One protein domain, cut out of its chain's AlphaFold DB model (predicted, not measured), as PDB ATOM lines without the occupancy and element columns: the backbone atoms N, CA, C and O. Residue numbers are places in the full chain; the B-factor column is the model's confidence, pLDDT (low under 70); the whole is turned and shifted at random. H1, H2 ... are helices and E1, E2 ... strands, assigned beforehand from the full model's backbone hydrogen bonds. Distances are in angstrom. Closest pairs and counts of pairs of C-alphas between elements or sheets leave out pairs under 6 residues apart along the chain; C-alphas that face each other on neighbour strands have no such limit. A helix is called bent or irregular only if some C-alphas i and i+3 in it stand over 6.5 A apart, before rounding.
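Overview. This is residues 78 to 181 of the 181 residues of an uncharacterized protein of bacterium 0.1xD8-71 (UniProt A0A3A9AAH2). Helix H3 lies in the middle of a helical domain, with H1, H4 and H5 packed round it and H2 completing a helical hairpin with H1. H6 runs side by side with H5 in the opposite direction, and a very small sheet of two strands, E1 and E2, sits at one end of the longest axis, beside the first residues of H5 and the last of H6. The printed part has 104 residues, with six named helices and two named strands in the order H1 H2 H3 H4 E1 H5 H6 E2; the sheet, E1 next to E2, is parallel, and the class is mostly helix. The whole is compact, with a radius of gyration of the C-alphas of 13.3 A and spans of 38 by 27 by 21 A.

Along the chain. E1 is residues 142 to 144 and E2 is residues 178 to 180, where C-alpha 180 stands at (30.190, 14.033, 38.429). H5, residues 145 to 157, is 18.4 A long, and H6, residues 164 to 176, is 18.6 A long. H3 is residues 107 to 116, 14.5 A long, and is irregular, with C-alphas 109 and 112 being 7.2 A apart. H4, residues 125 to 135, measures 15.8 A. H1, residues 79 to 87, measures 12.2 A and begins with C-alpha 79 at (33.153, 32.158, 34.767). H2, residues 92 to 104, measures 18.8 A and begins with C-alpha 92 at (31.961, 50.995, 33.761).

Arrangement. E1 and E2 are parallel neighbours at 45 degrees, with N 143 and O 178 at 3.2 A and N 180 and O 143 at 2.9 A, within hydrogen-bond range. E1, H5, H6 and E2 form a strand-helix-strand unit, two parallel neighbour strands with helices between, and its crossover is right-handed. H5 and H6 are close but not clearly touching, at a shallow tilt of 9 degrees, opposite ways; their closest C-alphas, of Ala 148 and Leu 174, are 7.0 A apart. H3 is the hub, touching four helices. It touches H5 at a shallow tilt of 25 degrees, the same way, the closest C-alphas being those of Pro 112 and Ile 151, 5.1 A. H3 touches H4 at a steep tilt of 55 degrees, opposite ways, the closest C-alphas being those of Leu 111 and Val 134, 6.2 A. It touches H1 at a shallow tilt of 24 degrees, the closest C-alphas being those of Ala 79 and Arg 110, 5.1 A. H2 and H3, a helical hairpin, only just touch, with 3 pairs of C-alphas within 8 A, made by residues 102 to 103 of H2 alone; the closest are those of Leu 102 and Arg 110, 6.4 A. Every O i to N i+4 pair is within hydrogen-bond range in H1, H4, H5 and H6, against 8 of 9 in H2 and 4 of 6 in H3.

Size, cuts and confidence. The C-alphas farthest apart are those of Asp 91 and His 176, 39.2 A. The printed part has no cut and no long link, and ends at residue 181, the chain's last. The mean pLDDT of the printed part is 94.0, and no printed residue is under 70.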
ATOM      1  N   GLY A  78      35.148  31.149  30.499       96.44
ATOM      2  CA  GLY A  78      34.980  30.592  31.826       96.44
ATOM      3  C   GLY A  78      34.590  31.657  32.850       96.44
ATOM      4  O   GLY A  78      35.058  32.802  32.834       96.44
ATOM      5  N   ALA A  79      33.725  31.255  33.778       96.75
ATOM      6  CA  ALA A  79      33.153  32.158  34.767       96.75
ATOM      7  C   ALA A  79      34.196  32.759  35.727       96.75
ATOM      8  O   ALA A  79      34.095  33.940  36.054       96.75
ATOM      9  N   ASP A  80      35.223  31.990  36.113       96.62
ATOM     10  CA  ASP A  80      36.312  32.474  36.975       96.62
ATOM     11  C   ASP A  80      37.060  33.641  36.324       96.62
ATOM     12  O   ASP A  80      37.090  34.748  36.855       96.62
ATOM     13  N   ARG A  81      37.576  33.442  35.104       96.75
ATOM     14  CA  ARG A  81      38.334  34.473  34.381       96.75
ATOM     15  C   ARG A  81      37.520  35.753  34.192       96.75
ATOM     16  O   ARG A  81      38.061  36.852  34.329       96.75
ATOM     17  N   LEU A  82      36.228  35.624  33.889       97.69
ATOM     18  CA  LEU A  82      35.317  36.762  33.763       97.69
ATOM     19  C   LEU A  82      35.094  37.477  35.097       97.69
ATOM     20  O   LEU A  82      35.086  38.707  35.129       97.69
ATOM     21  N   TYR A  83      34.949  36.731  36.193       97.50
ATOM     22  CA  TYR A  83      34.829  37.297  37.530       97.50
ATOM     23  C   TYR A  83      36.106  38.024  37.970       97.50
ATOM     24  O   TYR A  83      36.015  39.169  38.410       97.50
ATOM     25  N   GLN A  84      37.287  37.425  37.785       96.44
ATOM     26  CA  GLN A  84      38.568  38.067  38.112       96.44
ATOM     27  C   GLN A  84      38.750  39.374  37.333       96.44
ATOM     28  O   GLN A  84      39.114  40.404  37.903       96.44
ATOM     29  N   ALA A  85      38.429  39.361  36.035       95.62
ATOM     30  CA  ALA A  85      38.457  40.567  35.214       95.62
ATOM     31  C   ALA A  85      37.480  41.628  35.735       95.62
ATOM     32  O   ALA A  85      37.828  42.802  35.804       95.62
ATOM     33  N   LEU A  86      36.274  41.224  36.140       94.62
ATOM     34  CA  LEU A  86      35.264  42.129  36.681       94.62
ATOM     35  C   LEU A  86      35.682  42.741  38.026       94.62
ATOM     36  O   LEU A  86      35.399  43.915  38.267       94.62
ATOM     37  N   ALA A  87      36.336  41.964  38.891       91.81
ATOM     38  CA  ALA A  87      36.816  42.412  40.195       91.81
ATOM     39  C   ALA A  87      37.921  43.474  40.071       91.81
ATOM     40  O   ALA A  87      37.952  44.415  40.860       91.81
ATOM     41  N   GLY A  88      38.783  43.361  39.054       89.56
ATOM     42  CA  GLY A  88      39.829  44.345  38.753       89.56
ATOM     43  C   GLY A  88      39.405  45.490  37.823       89.56
ATOM     44  O   GLY A  88      40.214  46.370  37.538       89.56
ATOM     45  N   CYS A  89      38.171  45.489  37.308       90.19
ATOM     46  CA  CYS A  89      37.729  46.451  36.299       90.19
ATOM     47  C   CYS A  89      37.182  47.738  36.930       90.19
ATOM     48  O   CYS A  89      36.172  47.711  37.638       90.19
ATOM     49  N   THR A  90      37.808  48.871  36.605       85.69
ATOM     50  CA  THR A  90      37.374  50.216  37.024       85.69
ATOM     51  C   THR A  90      36.568  50.964  35.959       85.69
ATOM     52  O   THR A  90      35.989  52.002  36.259       85.69
ATOM     53  N   ASP A  91      36.545  50.483  34.713       88.75
ATOM     54  CA  ASP A  91      35.805  51.114  33.616       88.75
ATOM     55  C   ASP A  91      34.381  50.548  33.518       88.75
ATOM     56  O   ASP A  91      34.182  49.386  33.155       88.75
ATOM     57  N   ASP A  92      33.378  51.385  33.778       86.62
ATOM     58  CA  ASP A  92      31.961  50.995  33.761       86.62
ATOM     59  C   ASP A  92      31.519  50.411  32.409       86.62
ATOM     60  O   ASP A  92      30.668  49.513  32.338       86.62
ATOM     61  N   ASN A  93      32.111  50.884  31.307       87.00
ATOM     62  CA  ASN A  93      31.774  50.393  29.976       87.00
ATOM     63  C   ASN A  93      32.240  48.961  29.745       87.00
ATOM     64  O   ASN A  93      31.497  48.177  29.162       87.00
ATOM     65  N   THR A  94      33.434  48.616  30.196       90.69
ATOM     66  CA  THR A  94      33.982  47.262  30.132       90.69
ATOM     67  C   THR A  94      33.275  46.366  31.143       90.69
ATOM     68  O   THR A  94      32.841  45.260  30.800       90.69
ATOM     69  N   ARG A  95      33.037  46.883  32.354       93.00
ATOM     70  CA  ARG A  95      32.329  46.196  33.439       93.00
ATOM     71  C   ARG A  95      30.984  45.636  32.982       93.00
ATOM     72  O   ARG A  95      30.710  44.452  33.186       93.00
ATOM     73  N   LYS A  96      30.163  46.432  32.287       93.81
ATOM     74  CA  LYS A  96      28.849  45.970  31.795       93.81
ATOM     75  C   LYS A  96      28.956  44.819  30.786       93.81
ATOM     76  O   LYS A  96      28.058  43.981  30.720       93.81
ATOM     77  N   TYR A  97      30.019  44.763  29.977       95.69
ATOM     78  CA  TYR A  97      30.226  43.671  29.023       95.69
ATOM     79  C   TYR A  97      30.689  42.403  29.730       95.69
ATOM     80  O   TYR A  97      30.170  41.332  29.427       95.69
ATOM     81  N   LEU A  98      31.576  42.529  30.719       96.25
ATOM     82  CA  LEU A  98      32.011  41.413  31.557       96.25
ATOM     83  C   LEU A  98      30.837  40.781  32.316       96.25
ATOM     84  O   LEU A  98      30.690  39.564  32.272       96.25
ATOM     85  N   VAL A  99      29.938  41.580  32.909       96.50
ATOM     86  CA  VAL A  99      28.712  41.058  33.551       96.50
ATOM     87  C   VAL A  99      27.848  40.291  32.550       96.50
ATOM     88  O   VAL A  99      27.397  39.184  32.837       96.50
ATOM     89  N   ARG A 100      27.633  40.844  31.351       96.56
ATOM     90  CA  ARG A 100      26.818  40.188  30.313       96.56
ATOM     91  C   ARG A 100      27.428  38.880  29.827       96.56
ATOM     92  O   ARG A 100      26.675  37.959  29.528       96.56
ATOM     93  N   LEU A 101      28.752  38.808  29.716       97.38
ATOM     94  CA  LEU A 101      29.457  37.573  29.374       97.38
ATOM     95  C   LEU A 101      29.362  36.566  30.523       97.38
ATOM     96  O   LEU A 101      28.962  35.434  30.286       97.38
ATOM     97  N   LEU A 102      29.593  36.990  31.769       97.81
ATOM     98  CA  LEU A 102      29.483  36.124  32.945       97.81
ATOM     99  C   LEU A 102      28.082  35.519  33.081       97.81
ATOM    100  O   LEU A 102      27.950  34.343  33.383       97.81
ATOM    101  N   VAL A 103      27.027  36.292  32.814       96.25
ATOM    102  CA  VAL A 103      25.633  35.814  32.836       96.25
ATOM    103  C   VAL A 103      25.345  34.757  31.755       96.25
ATOM    104  O   VAL A 103      24.398  33.982  31.903       96.25
ATOM    105  N   LYS A 104      26.140  34.702  30.682       94.50
ATOM    106  CA  LYS A 104      25.993  33.713  29.603       94.50
ATOM    107  C   LYS A 104      26.729  32.402  29.856       94.50
ATOM    108  O   LYS A 104      26.388  31.416  29.214       94.50
ATOM    109  N   GLU A 105      27.700  32.391  30.762       96.25
ATOM    110  CA  GLU A 105      28.427  31.173  31.121       96.25
ATOM    111  C   GLU A 105      27.471  30.091  31.678       96.25
ATOM    112  O   GLU A 105      26.345  30.406  32.106       96.25
ATOM    113  N   PRO A 106      27.882  28.807  31.679       95.00
ATOM    114  CA  PRO A 106      27.054  27.714  32.171       95.00
ATOM    115  C   PRO A 106      26.487  28.019  33.557       95.00
ATOM    116  O   PRO A 106      27.216  28.394  34.473       95.00
ATOM    117  N   SER A 107      25.164  27.880  33.708       95.62
ATOM    118  CA  SER A 107      24.424  28.453  34.849       95.62
ATOM    119  C   SER A 107      24.988  28.105  36.229       95.62
ATOM    120  O   SER A 107      24.972  28.956  37.114       95.62
ATOM    121  N   TRP A 108      25.535  26.900  36.388       96.12
ATOM    122  CA  TRP A 108      26.143  26.439  37.631       96.12
ATOM    123  C   TRP A 108      27.594  26.877  37.807       96.12
ATOM    124  O   TRP A 108      27.998  27.187  38.924       96.12
ATOM    125  N   GLU A 109      28.361  26.979  36.723       95.06
ATOM    126  CA  GLU A 109      29.730  27.507  36.749       95.06
ATOM    127  C   GLU A 109      29.747  29.003  37.077       95.06
ATOM    128  O   GLU A 109      30.614  29.486  37.796       95.06
ATOM    129  N   ARG A 110      28.756  29.771  36.618       96.69
ATOM    130  CA  ARG A 110      28.669  31.201  36.960       96.69
ATOM    131  C   ARG A 110      28.029  31.497  38.309       96.69
ATOM    132  O   ARG A 110      28.162  32.617  38.797       96.69
ATOM    133  N   LEU A 111      27.309  30.540  38.896       97.75
ATOM    134  CA  LEU A 111      26.515  30.758  40.105       97.75
ATOM    135  C   LEU A 111      27.315  31.353  41.278       97.75
ATOM    136  O   LEU A 111      26.897  32.411  41.750       97.75
ATOM    137  N   PRO A 112      28.444  30.772  41.735       97.69
ATOM    138  CA  PRO A 112      29.161  31.313  42.893       97.69
ATOM    139  C   PRO A 112      29.627  32.754  42.638       97.69
ATOM    140  O   PRO A 112      29.393  33.652  43.443       97.69
ATOM    141  N   TYR A 113      30.153  33.036  41.449       98.06
ATOM    142  CA  TYR A 113      30.592  34.382  41.082       98.06
ATOM    143  C   TYR A 113      29.449  35.400  41.036       98.06
ATOM    144  O   TYR A 113      29.617  36.544  41.449       98.06
ATOM    145  N   LEU A 114      28.263  35.002  40.574       97.62
ATOM    146  CA  LEU A 114      27.094  35.878  40.600       97.62
ATOM    147  C   LEU A 114      26.555  36.099  42.017       97.62
ATOM    148  O   LEU A 114      26.077  37.195  42.300       97.62
ATOM    149  N   LEU A 115      26.666  35.115  42.917       97.44
ATOM    150  CA  LEU A 115      26.334  35.279  44.337       97.44
ATOM    151  C   LEU A 115      27.276  36.283  45.025       97.44
ATOM    152  O   LEU A 115      26.820  37.127  45.797       97.44
ATOM    153  N   LEU A 116      28.568  36.276  44.673       96.62
ATOM    154  CA  LEU A 116      29.542  37.285  45.122       96.62
ATOM    155  C   LEU A 116      29.230  38.700  44.606       96.62
ATOM    156  O   LEU A 116      29.680  39.684  45.191       96.62
ATOM    157  N   LEU A 117      28.460  38.831  43.527       95.12
ATOM    158  CA  LEU A 117      28.051  40.118  42.951       95.12
ATOM    159  C   LEU A 117      26.602  40.486  43.291       95.12
ATOM    160  O   LEU A 117      26.108  41.527  42.854       95.12
ATOM    161  N   TYR A 118      25.900  39.631  44.035       95.44
ATOM    162  CA  TYR A 118      24.486  39.802  44.321       95.44
ATOM    163  C   TYR A 118      24.275  40.908  45.356       95.44
ATOM    164  O   TYR A 118      24.589  40.736  46.537       95.44
ATOM    165  N   GLU A 119      23.720  42.035  44.917       93.00
ATOM    166  CA  GLU A 119      23.410  43.177  45.777       93.00
ATOM    167  C   GLU A 119      21.888  43.339  45.919       93.00
ATOM    168  O   GLU A 119      21.233  43.848  44.996       93.00
ATOM    169  N   PRO A 120      21.296  42.897  47.050       85.06
ATOM    170  CA  PRO A 120      19.866  43.047  47.280       85.06
ATOM    171  C   PRO A 120      19.504  44.539  47.324       85.06
ATOM    172  O   PRO A 120      20.160  45.335  47.990       85.06
ATOM    173  N   GLY A 121      18.465  44.931  46.586       86.62
ATOM    174  CA  GLY A 121      17.991  46.320  46.535       86.62
ATOM    175  C   GLY A 121      18.657  47.208  45.479       86.62
ATOM    176  O   GLY A 121      18.204  48.332  45.278       86.62
ATOM    177  N   SER A 122      19.667  46.719  44.750       91.56
ATOM    178  CA  SER A 122      20.171  47.431  43.570       91.56
ATOM    179  C   SER A 122      19.222  47.256  42.381       91.56
ATOM    180  O   SER A 122      18.831  46.141  42.030       91.56
ATOM    181  N   TRP A 123      18.873  48.371  41.738       91.00
ATOM    182  CA  TRP A 123      17.982  48.425  40.569       91.00
ATOM    183  C   TRP A 123      18.720  48.756  39.268       91.00
ATOM    184  O   TRP A 123      18.097  49.054  38.249       91.00
ATOM    185  N   THR A 124      20.053  48.702  39.291       92.50
ATOM    186  CA  THR A 124      20.875  48.858  38.083       92.50
ATOM    187  C   THR A 124      20.573  47.747  37.076       92.50
ATOM    188  O   THR A 124      20.163  46.642  37.446       92.50
ATOM    189  N   ALA A 125      20.785  48.015  35.786       90.75
ATOM    190  CA  ALA A 125      20.555  47.020  34.741       90.75
ATOM    191  C   ALA A 125      21.408  45.757  34.970       90.75
ATOM    192  O   ALA A 125      20.928  44.641  34.774       90.75
ATOM    193  N   GLU A 126      22.645  45.932  35.434       91.75
ATOM    194  CA  GLU A 126      23.569  44.869  35.811       91.75
ATOM    195  C   GLU A 126      23.032  44.055  36.995       91.75
ATOM    196  O   GLU A 126      22.968  42.830  36.907       91.75
ATOM    197  N   ALA A 127      22.579  44.706  38.073       93.50
ATOM    198  CA  ALA A 127      22.021  44.007  39.233       93.50
ATOM    199  C   ALA A 127      20.756  43.213  38.880       93.50
ATOM    200  O   ALA A 127      20.587  42.077  39.326       93.50
ATOM    201  N   LEU A 128      19.890  43.764  38.026       93.75
ATOM    202  CA  LEU A 128      18.704  43.062  37.535       93.75
ATOM    203  C   LEU A 128      19.072  41.841  36.681       93.75
ATOM    204  O   LEU A 128      18.435  40.790  36.812       93.75
ATOM    205  N   GLN A 129      20.102  41.953  35.837       94.19
ATOM    206  CA  GLN A 129      20.633  40.827  35.064       94.19
ATOM    207  C   GLN A 129      21.195  39.739  35.976       94.19
ATOM    208  O   GLN A 129      20.835  38.578  35.803       94.19
ATOM    209  N   ILE A 130      22.007  40.111  36.971       96.25
ATOM    210  CA  ILE A 130      22.572  39.183  37.958       96.25
ATOM    211  C   ILE A 130      21.449  38.481  38.721       96.25
ATOM    212  O   ILE A 130      21.415  37.255  38.756       96.25
ATOM    213  N   ARG A 131      20.481  39.231  39.263       94.44
ATOM    214  CA  ARG A 131      19.348  38.668  40.009       94.44
ATOM    215  C   ARG A 131      18.589  37.640  39.182       94.44
ATOM    216  O   ARG A 131      18.341  36.537  39.654       94.44
ATOM    217  N   ARG A 132      18.260  37.984  37.933       93.56
ATOM    218  CA  ARG A 132      17.606  37.055  37.008       93.56
ATOM    219  C   ARG A 132      18.472  35.813  36.797       93.56
ATOM    220  O   ARG A 132      17.993  34.697  36.930       93.56
ATOM    221  N   ALA A 133      19.745  36.009  36.484       95.38
ATOM    222  CA  ALA A 133      20.667  34.937  36.154       95.38
ATOM    223  C   ALA A 133      20.887  33.961  37.320       95.38
ATOM    224  O   ALA A 133      21.013  32.763  37.075       95.38
ATOM    225  N   VAL A 134      20.914  34.443  38.566       95.75
ATOM    226  CA  VAL A 134      21.045  33.592  39.758       95.75
ATOM    227  C   VAL A 134      19.807  32.716  39.947       95.75
ATOM    228  O   VAL A 134      19.973  31.549  40.280       95.75
ATOM    229  N   CYS A 135      18.598  33.223  39.684       91.44
ATOM    230  CA  CYS A 135      17.351  32.458  39.816       91.44
ATOM    231  C   CYS A 135      17.149  31.390  38.725       91.44
ATOM    232  O   CYS A 135      16.464  30.404  38.965       91.44
ATOM    233  N   PHE A 136      17.727  31.564  37.531       89.00
ATOM    234  CA  PHE A 136      17.578  30.604  36.432       89.00
ATOM    235  C   PHE A 136      18.805  29.697  36.311       89.00
ATOM    236  O   PHE A 136      19.869  30.118  35.837       89.00
ATOM    237  N   ARG A 137      18.626  28.431  36.700       92.94
ATOM    238  CA  ARG A 137      19.644  27.373  36.664       92.94
ATOM    239  C   ARG A 137      19.165  26.198  35.813       92.94
ATOM    240  O   ARG A 137      17.976  25.893  35.771       92.94
ATOM    241  N   SER A 138      20.086  25.565  35.088       91.19
ATOM    242  CA  SER A 138      19.775  24.403  34.251       91.19
ATOM    243  C   SER A 138      19.719  23.136  35.098       91.19
ATOM    244  O   SER A 138      20.743  22.717  35.633       91.19
ATOM    245  N   VAL A 139      18.559  22.487  35.171       86.00
ATOM    246  CA  VAL A 139      18.371  21.229  35.921       86.00
ATOM    247  C   VAL A 139      19.129  20.035  35.322       86.00
ATOM    248  O   VAL A 139      19.371  19.050  36.007       86.00
ATOM    249  N   TYR A 140      19.543  20.127  34.055       86.69
ATOM    250  CA  TYR A 140      20.252  19.058  33.335       86.69
ATOM    251  C   TYR A 140      21.774  19.226  33.330       86.69
ATOM    252  O   TYR A 140      22.486  18.468  32.670       86.69
ATOM    253  N   ALA A 141      22.287  20.257  33.999       91.38
ATOM    254  CA  ALA A 141      23.722  20.457  34.095       91.38
ATOM    255  C   ALA A 141      24.373  19.388  34.981       91.38
ATOM    256  O   ALA A 141      23.720  18.696  35.761       91.38
ATOM    257  N   ARG A 142      25.691  19.266  34.846       92.50
ATOM    258  CA  ARG A 142      26.514  18.348  35.628       92.50
ATOM    259  C   ARG A 142      27.581  19.158  36.337       92.50
ATOM    260  O   ARG A 142      28.228  19.979  35.692       92.50
ATOM    261  N   ILE A 143      27.760  18.933  37.633       94.12
ATOM    262  CA  ILE A 143      28.777  19.632  38.428       94.12
ATOM    263  C   ILE A 143      29.584  18.652  39.268       94.12
ATOM    264  O   ILE A 143      29.100  17.581  39.628       94.12
ATOM    265  N   THR A 144      30.825  19.014  39.575       95.00
ATOM    266  CA  THR A 144      31.659  18.234  40.494       95.00
ATOM    267  C   THR A 144      31.269  18.523  41.938       95.00
ATOM    268  O   THR A 144      30.746  19.598  42.254       95.00
ATOM    269  N   ARG A 145      31.594  17.600  42.851       94.06
ATOM    270  CA  ARG A 145      31.358  17.824  44.285       94.06
ATOM    271  C   ARG A 145      32.090  19.062  44.804       94.06
ATOM    272  O   ARG A 145      31.487  19.886  45.481       94.06
ATOM    273  N   LYS A 146      33.348  19.240  44.389       94.88
ATOM    274  CA  LYS A 146      34.154  20.427  44.707       94.88
ATOM    275  C   LYS A 146      33.450  21.726  44.301       94.88
ATOM    276  O   LYS A 146      33.552  22.729  44.999       94.88
ATOM    277  N   TRP A 147      32.737  21.716  43.174       95.50
ATOM    278  CA  TRP A 147      31.997  22.884  42.711       95.50
ATOM    279  C   TRP A 147      30.744  23.157  43.549       95.50
ATOM    280  O   TRP A 147      30.465  24.307  43.883       95.50
ATOM    281  N   ALA A 148      30.015  22.106  43.931       96.00
ATOM    282  CA  ALA A 148      28.895  22.222  44.860       96.00
ATOM    283  C   ALA A 148      29.347  22.797  46.214       96.00
ATOM    284  O   ALA A 148      28.711  23.715  46.731       96.00
ATOM    285  N   ASP A 149      30.478  22.324  46.742       96.50
ATOM    286  CA  ASP A 149      31.046  22.832  47.994       96.50
ATOM    287  C   ASP A 149      31.427  24.323  47.867       96.50
ATOM    288  O   ASP A 149      31.114  25.111  48.757       96.50
ATOM    289  N   PHE A 150      31.987  24.747  46.725       97.50
ATOM    290  CA  PHE A 150      32.286  26.162  46.460       97.50
ATOM    291  C   PHE A 150      31.025  27.046  46.420       97.50
ATOM    292  O   PHE A 150      31.025  28.166  46.940       97.50
ATOM    293  N   ILE A 151      29.921  26.549  45.849       97.56
ATOM    294  CA  ILE A 151      28.629  27.252  45.870       97.56
ATOM    295  C   ILE A 151      28.126  27.402  47.309       97.56
ATOM    296  O   ILE A 151      27.717  28.497  47.700       97.56
ATOM    297  N   MET A 152      28.173  26.326  48.099       97.75
ATOM    298  CA  MET A 152      27.740  26.336  49.500       97.75
ATOM    299  C   MET A 152      28.570  27.306  50.343       97.75
ATOM    300  O   MET A 152      28.002  28.117  51.076       97.75
ATOM    301  N   GLU A 153      29.896  27.284  50.195       97.69
ATOM    302  CA  GLU A 153      30.797  28.210  50.881       97.69
ATOM    303  C   GLU A 153      30.483  29.665  50.510       97.69
ATOM    304  O   GLU A 153      30.332  30.519  51.384       97.69
ATOM    305  N   THR A 154      30.293  29.941  49.218       97.62
ATOM    306  CA  THR A 154      29.944  31.282  48.736       97.62
ATOM    307  C   THR A 154      28.606  31.767  49.306       97.62
ATOM    308  O   THR A 154      28.469  32.941  49.659       97.62
ATOM    309  N   MET A 155      27.609  30.881  49.418       96.50
ATOM    310  CA  MET A 155      26.322  31.220  50.033       96.50
ATOM    311  C   MET A 155      26.467  31.567  51.515       96.50
ATOM    312  O   MET A 155      25.833  32.521  51.965       96.50
ATOM    313  N   GLU A 156      27.305  30.843  52.256       96.44
ATOM    314  CA  GLU A 156      27.551  31.125  53.673       96.44
ATOM    315  C   GLU A 156      28.306  32.447  53.863       96.44
ATOM    316  O   GLU A 156      27.900  33.280  54.674       96.44
ATOM    317  N   GLN A 157      29.335  32.708  53.047       96.25
ATOM    318  CA  GLN A 157      30.067  33.983  53.047       96.25
ATOM    319  C   GLN A 157      29.154  35.192  52.781       96.25
ATOM    320  O   GLN A 157      29.434  36.308  53.218       96.25
ATOM    321  N   ARG A 158      28.059  34.987  52.042       95.12
ATOM    322  CA  ARG A 158      27.119  36.033  51.612       95.12
ATOM    323  C   ARG A 158      25.747  35.907  52.273       95.12
ATOM    324  O   ARG A 158      24.776  36.475  51.763       95.12
ATOM    325  N   LYS A 159      25.652  35.205  53.406       93.31
ATOM    326  CA  LYS A 159      24.369  34.840  54.020       93.31
ATOM    327  C   LYS A 159      23.460  36.021  54.350       93.31
ATOM    328  O   LYS A 159      22.251  35.896  54.208       93.31
ATOM    329  N   ASP A 160      24.031  37.165  54.716       93.44
ATOM    330  CA  ASP A 160      23.259  38.356  55.091       93.44
ATOM    331  C   ASP A 160      22.692  39.102  53.872       93.44
ATOM    332  O   ASP A 160      21.783  39.921  53.998       93.44
ATOM    333  N   LYS A 161      23.223  38.829  52.671       94.00
ATOM    334  CA  LYS A 161      22.793  39.463  51.415       94.00
ATOM    335  C   LYS A 161      21.881  38.578  50.570       94.00
ATOM    336  O   LYS A 161      21.122  39.095  49.750       94.00
ATOM    337  N   ILE A 162      21.980  37.259  50.714       94.38
ATOM    338  CA  ILE A 162      21.211  36.299  49.917       94.38
ATOM    339  C   ILE A 162      19.900  35.979  50.646       94.38
ATOM    340  O   ILE A 162      19.957  35.416  51.740       94.38
ATOM    341  N   PRO A 163      18.727  36.257  50.043       94.00
ATOM    342  CA  PRO A 163      17.441  35.931  50.650       94.00
ATOM    343  C   PRO A 163      17.289  34.432  50.935       94.00
ATOM    344  O   PRO A 163      17.647  33.599  50.099       94.00
ATOM    345  N   ASP A 164      16.666  34.086  52.063       93.81
ATOM    346  CA  ASP A 164      16.466  32.689  52.480       93.81
ATOM    347  C   ASP A 164      15.726  31.845  51.442       93.81
ATOM    348  O   ASP A 164      16.051  30.675  51.252       93.81
ATOM    349  N   GLY A 165      14.747  32.433  50.745       94.56
ATOM    350  CA  GLY A 165      14.028  31.754  49.665       94.56
ATOM    351  C   GLY A 165      14.975  31.300  48.553       94.56
ATOM    352  O   GLY A 165      14.988  30.127  48.196       94.56
ATOM    353  N   LEU A 166      15.851  32.198  48.094       95.19
ATOM    354  CA  LEU A 166      16.832  31.890  47.057       95.19
ATOM    355  C   LEU A 166      17.851  30.843  47.526       95.19
ATOM    356  O   LEU A 166      18.231  29.964  46.757       95.19
ATOM    357  N   ARG A 167      18.276  30.906  48.792       95.62
ATOM    358  CA  ARG A 167      19.174  29.898  49.372       95.62
ATOM    359  C   ARG A 167      18.533  28.511  49.365       95.62
ATOM    360  O   ARG A 167      19.171  27.556  48.938       95.62
ATOM    361  N   LYS A 168      17.276  28.408  49.809       96.25
ATOM    362  CA  LYS A 168      16.521  27.147  49.822       96.25
ATOM    363  C   LYS A 168      16.372  26.564  48.418       96.25
ATOM    364  O   LYS A 168      16.578  25.370  48.250       96.25
ATOM    365  N   GLU A 169      16.082  27.398  47.420       95.75
ATOM    366  CA  GLU A 169      16.009  26.966  46.019       95.75
ATOM    367  C   GLU A 169      17.348  26.422  45.504       95.75
ATOM    368  O   GLU A 169      17.378  25.374  44.869       95.75
ATOM    369  N   ILE A 170      18.466  27.103  45.787       95.88
ATOM    370  CA  ILE A 170      19.793  26.642  45.347       95.88
ATOM    371  C   ILE A 170      20.163  25.315  46.018       95.88
ATOM    372  O   ILE A 170      20.674  24.424  45.346       95.88
ATOM    373  N   ILE A 171      19.903  25.175  47.322       95.69
ATOM    374  CA  ILE A 171      20.160  23.927  48.058       95.69
ATOM    375  C   ILE A 171      19.325  22.788  47.474       95.69
ATOM    376  O   ILE A 171      19.877  21.738  47.155       95.69
ATOM    377  N   PHE A 172      18.027  23.017  47.269       95.12
ATOM    378  CA  PHE A 172      17.142  22.030  46.661       95.12
ATOM    379  C   PHE A 172      17.655  21.594  45.284       95.12
ATOM    380  O   PHE A 172      17.765  20.401  45.012       95.12
ATOM    381  N   ASP A 173      18.044  22.540  44.426       94.81
ATOM    382  CA  ASP A 173      18.576  22.203  43.106       94.81
ATOM    383  C   ASP A 173      19.901  21.420  43.194       94.81
ATOM    384  O   ASP A 173      20.125  20.505  42.402       94.81
ATOM    385  N   LEU A 174      20.778  21.738  44.157       93.62
ATOM    386  CA  LEU A 174      22.031  21.005  44.396       93.62
ATOM    387  C   LEU A 174      21.802  19.563  44.869       93.62
ATOM    388  O   LEU A 174      22.625  18.696  44.585       93.62
ATOM    389  N   GLU A 175      20.707  19.292  45.578       92.31
ATOM    390  CA  GLU A 175      20.330  17.934  45.992       92.31
ATOM    391  C   GLU A 175      19.839  17.078  44.816       92.31
ATOM    392  O   GLU A 175      19.942  15.853  44.863       92.31
ATOM    393  N   HIS A 176      19.342  17.713  43.748       91.75
ATOM    394  CA  HIS A 176      18.704  17.041  42.610       91.75
ATOM    395  C   HIS A 176      19.514  17.115  41.304       91.75
ATOM    396  O   HIS A 176      19.139  16.487  40.311       91.75
ATOM    397  N   ILE A 177      20.625  17.858  41.273       92.62
ATOM    398  CA  ILE A 177      21.513  17.929  40.108       92.62
ATOM    399  C   ILE A 177      22.385  16.676  39.972       92.62
ATOM    400  O   ILE A 177      22.786  16.038  40.945       92.62
ATOM    401  N   THR A 178      22.744  16.339  38.733       92.31
ATOM    402  CA  THR A 178      23.683  15.249  38.464       92.31
ATOM    403  C   THR A 178      25.102  15.632  38.889       92.31
ATOM    404  O   THR A 178      25.736  16.502  38.285       92.31
ATOM    405  N   MET A 179      25.630  14.926  39.887       91.81
ATOM    406  CA  MET A 179      27.020  15.058  40.316       91.81
ATOM    407  C   MET A 179      27.945  14.214  39.436       91.81
ATOM    408  O   MET A 179      27.617  13.081  39.074       91.81
ATOM    409  N   ILE A 180      29.110  14.761  39.100       90.56
ATOM    410  CA  ILE A 180      30.190  14.033  38.429       90.56
ATOM    411  C   ILE A 180      31.423  13.923  39.329       90.56
ATOM    412  O   ILE A 180      31.601  14.788  40.194       90.56
ATOM    413  N   PRO A 181      32.231  12.860  39.151       80.88
ATOM    414  CA  PRO A 181      33.496  12.698  39.863       80.88
ATOM    415  C   PRO A 181      34.415  13.916  39.722       80.88
ATOM    416  O   PRO A 181      34.426  14.525  38.625       80.88
TER     417      PRO A 181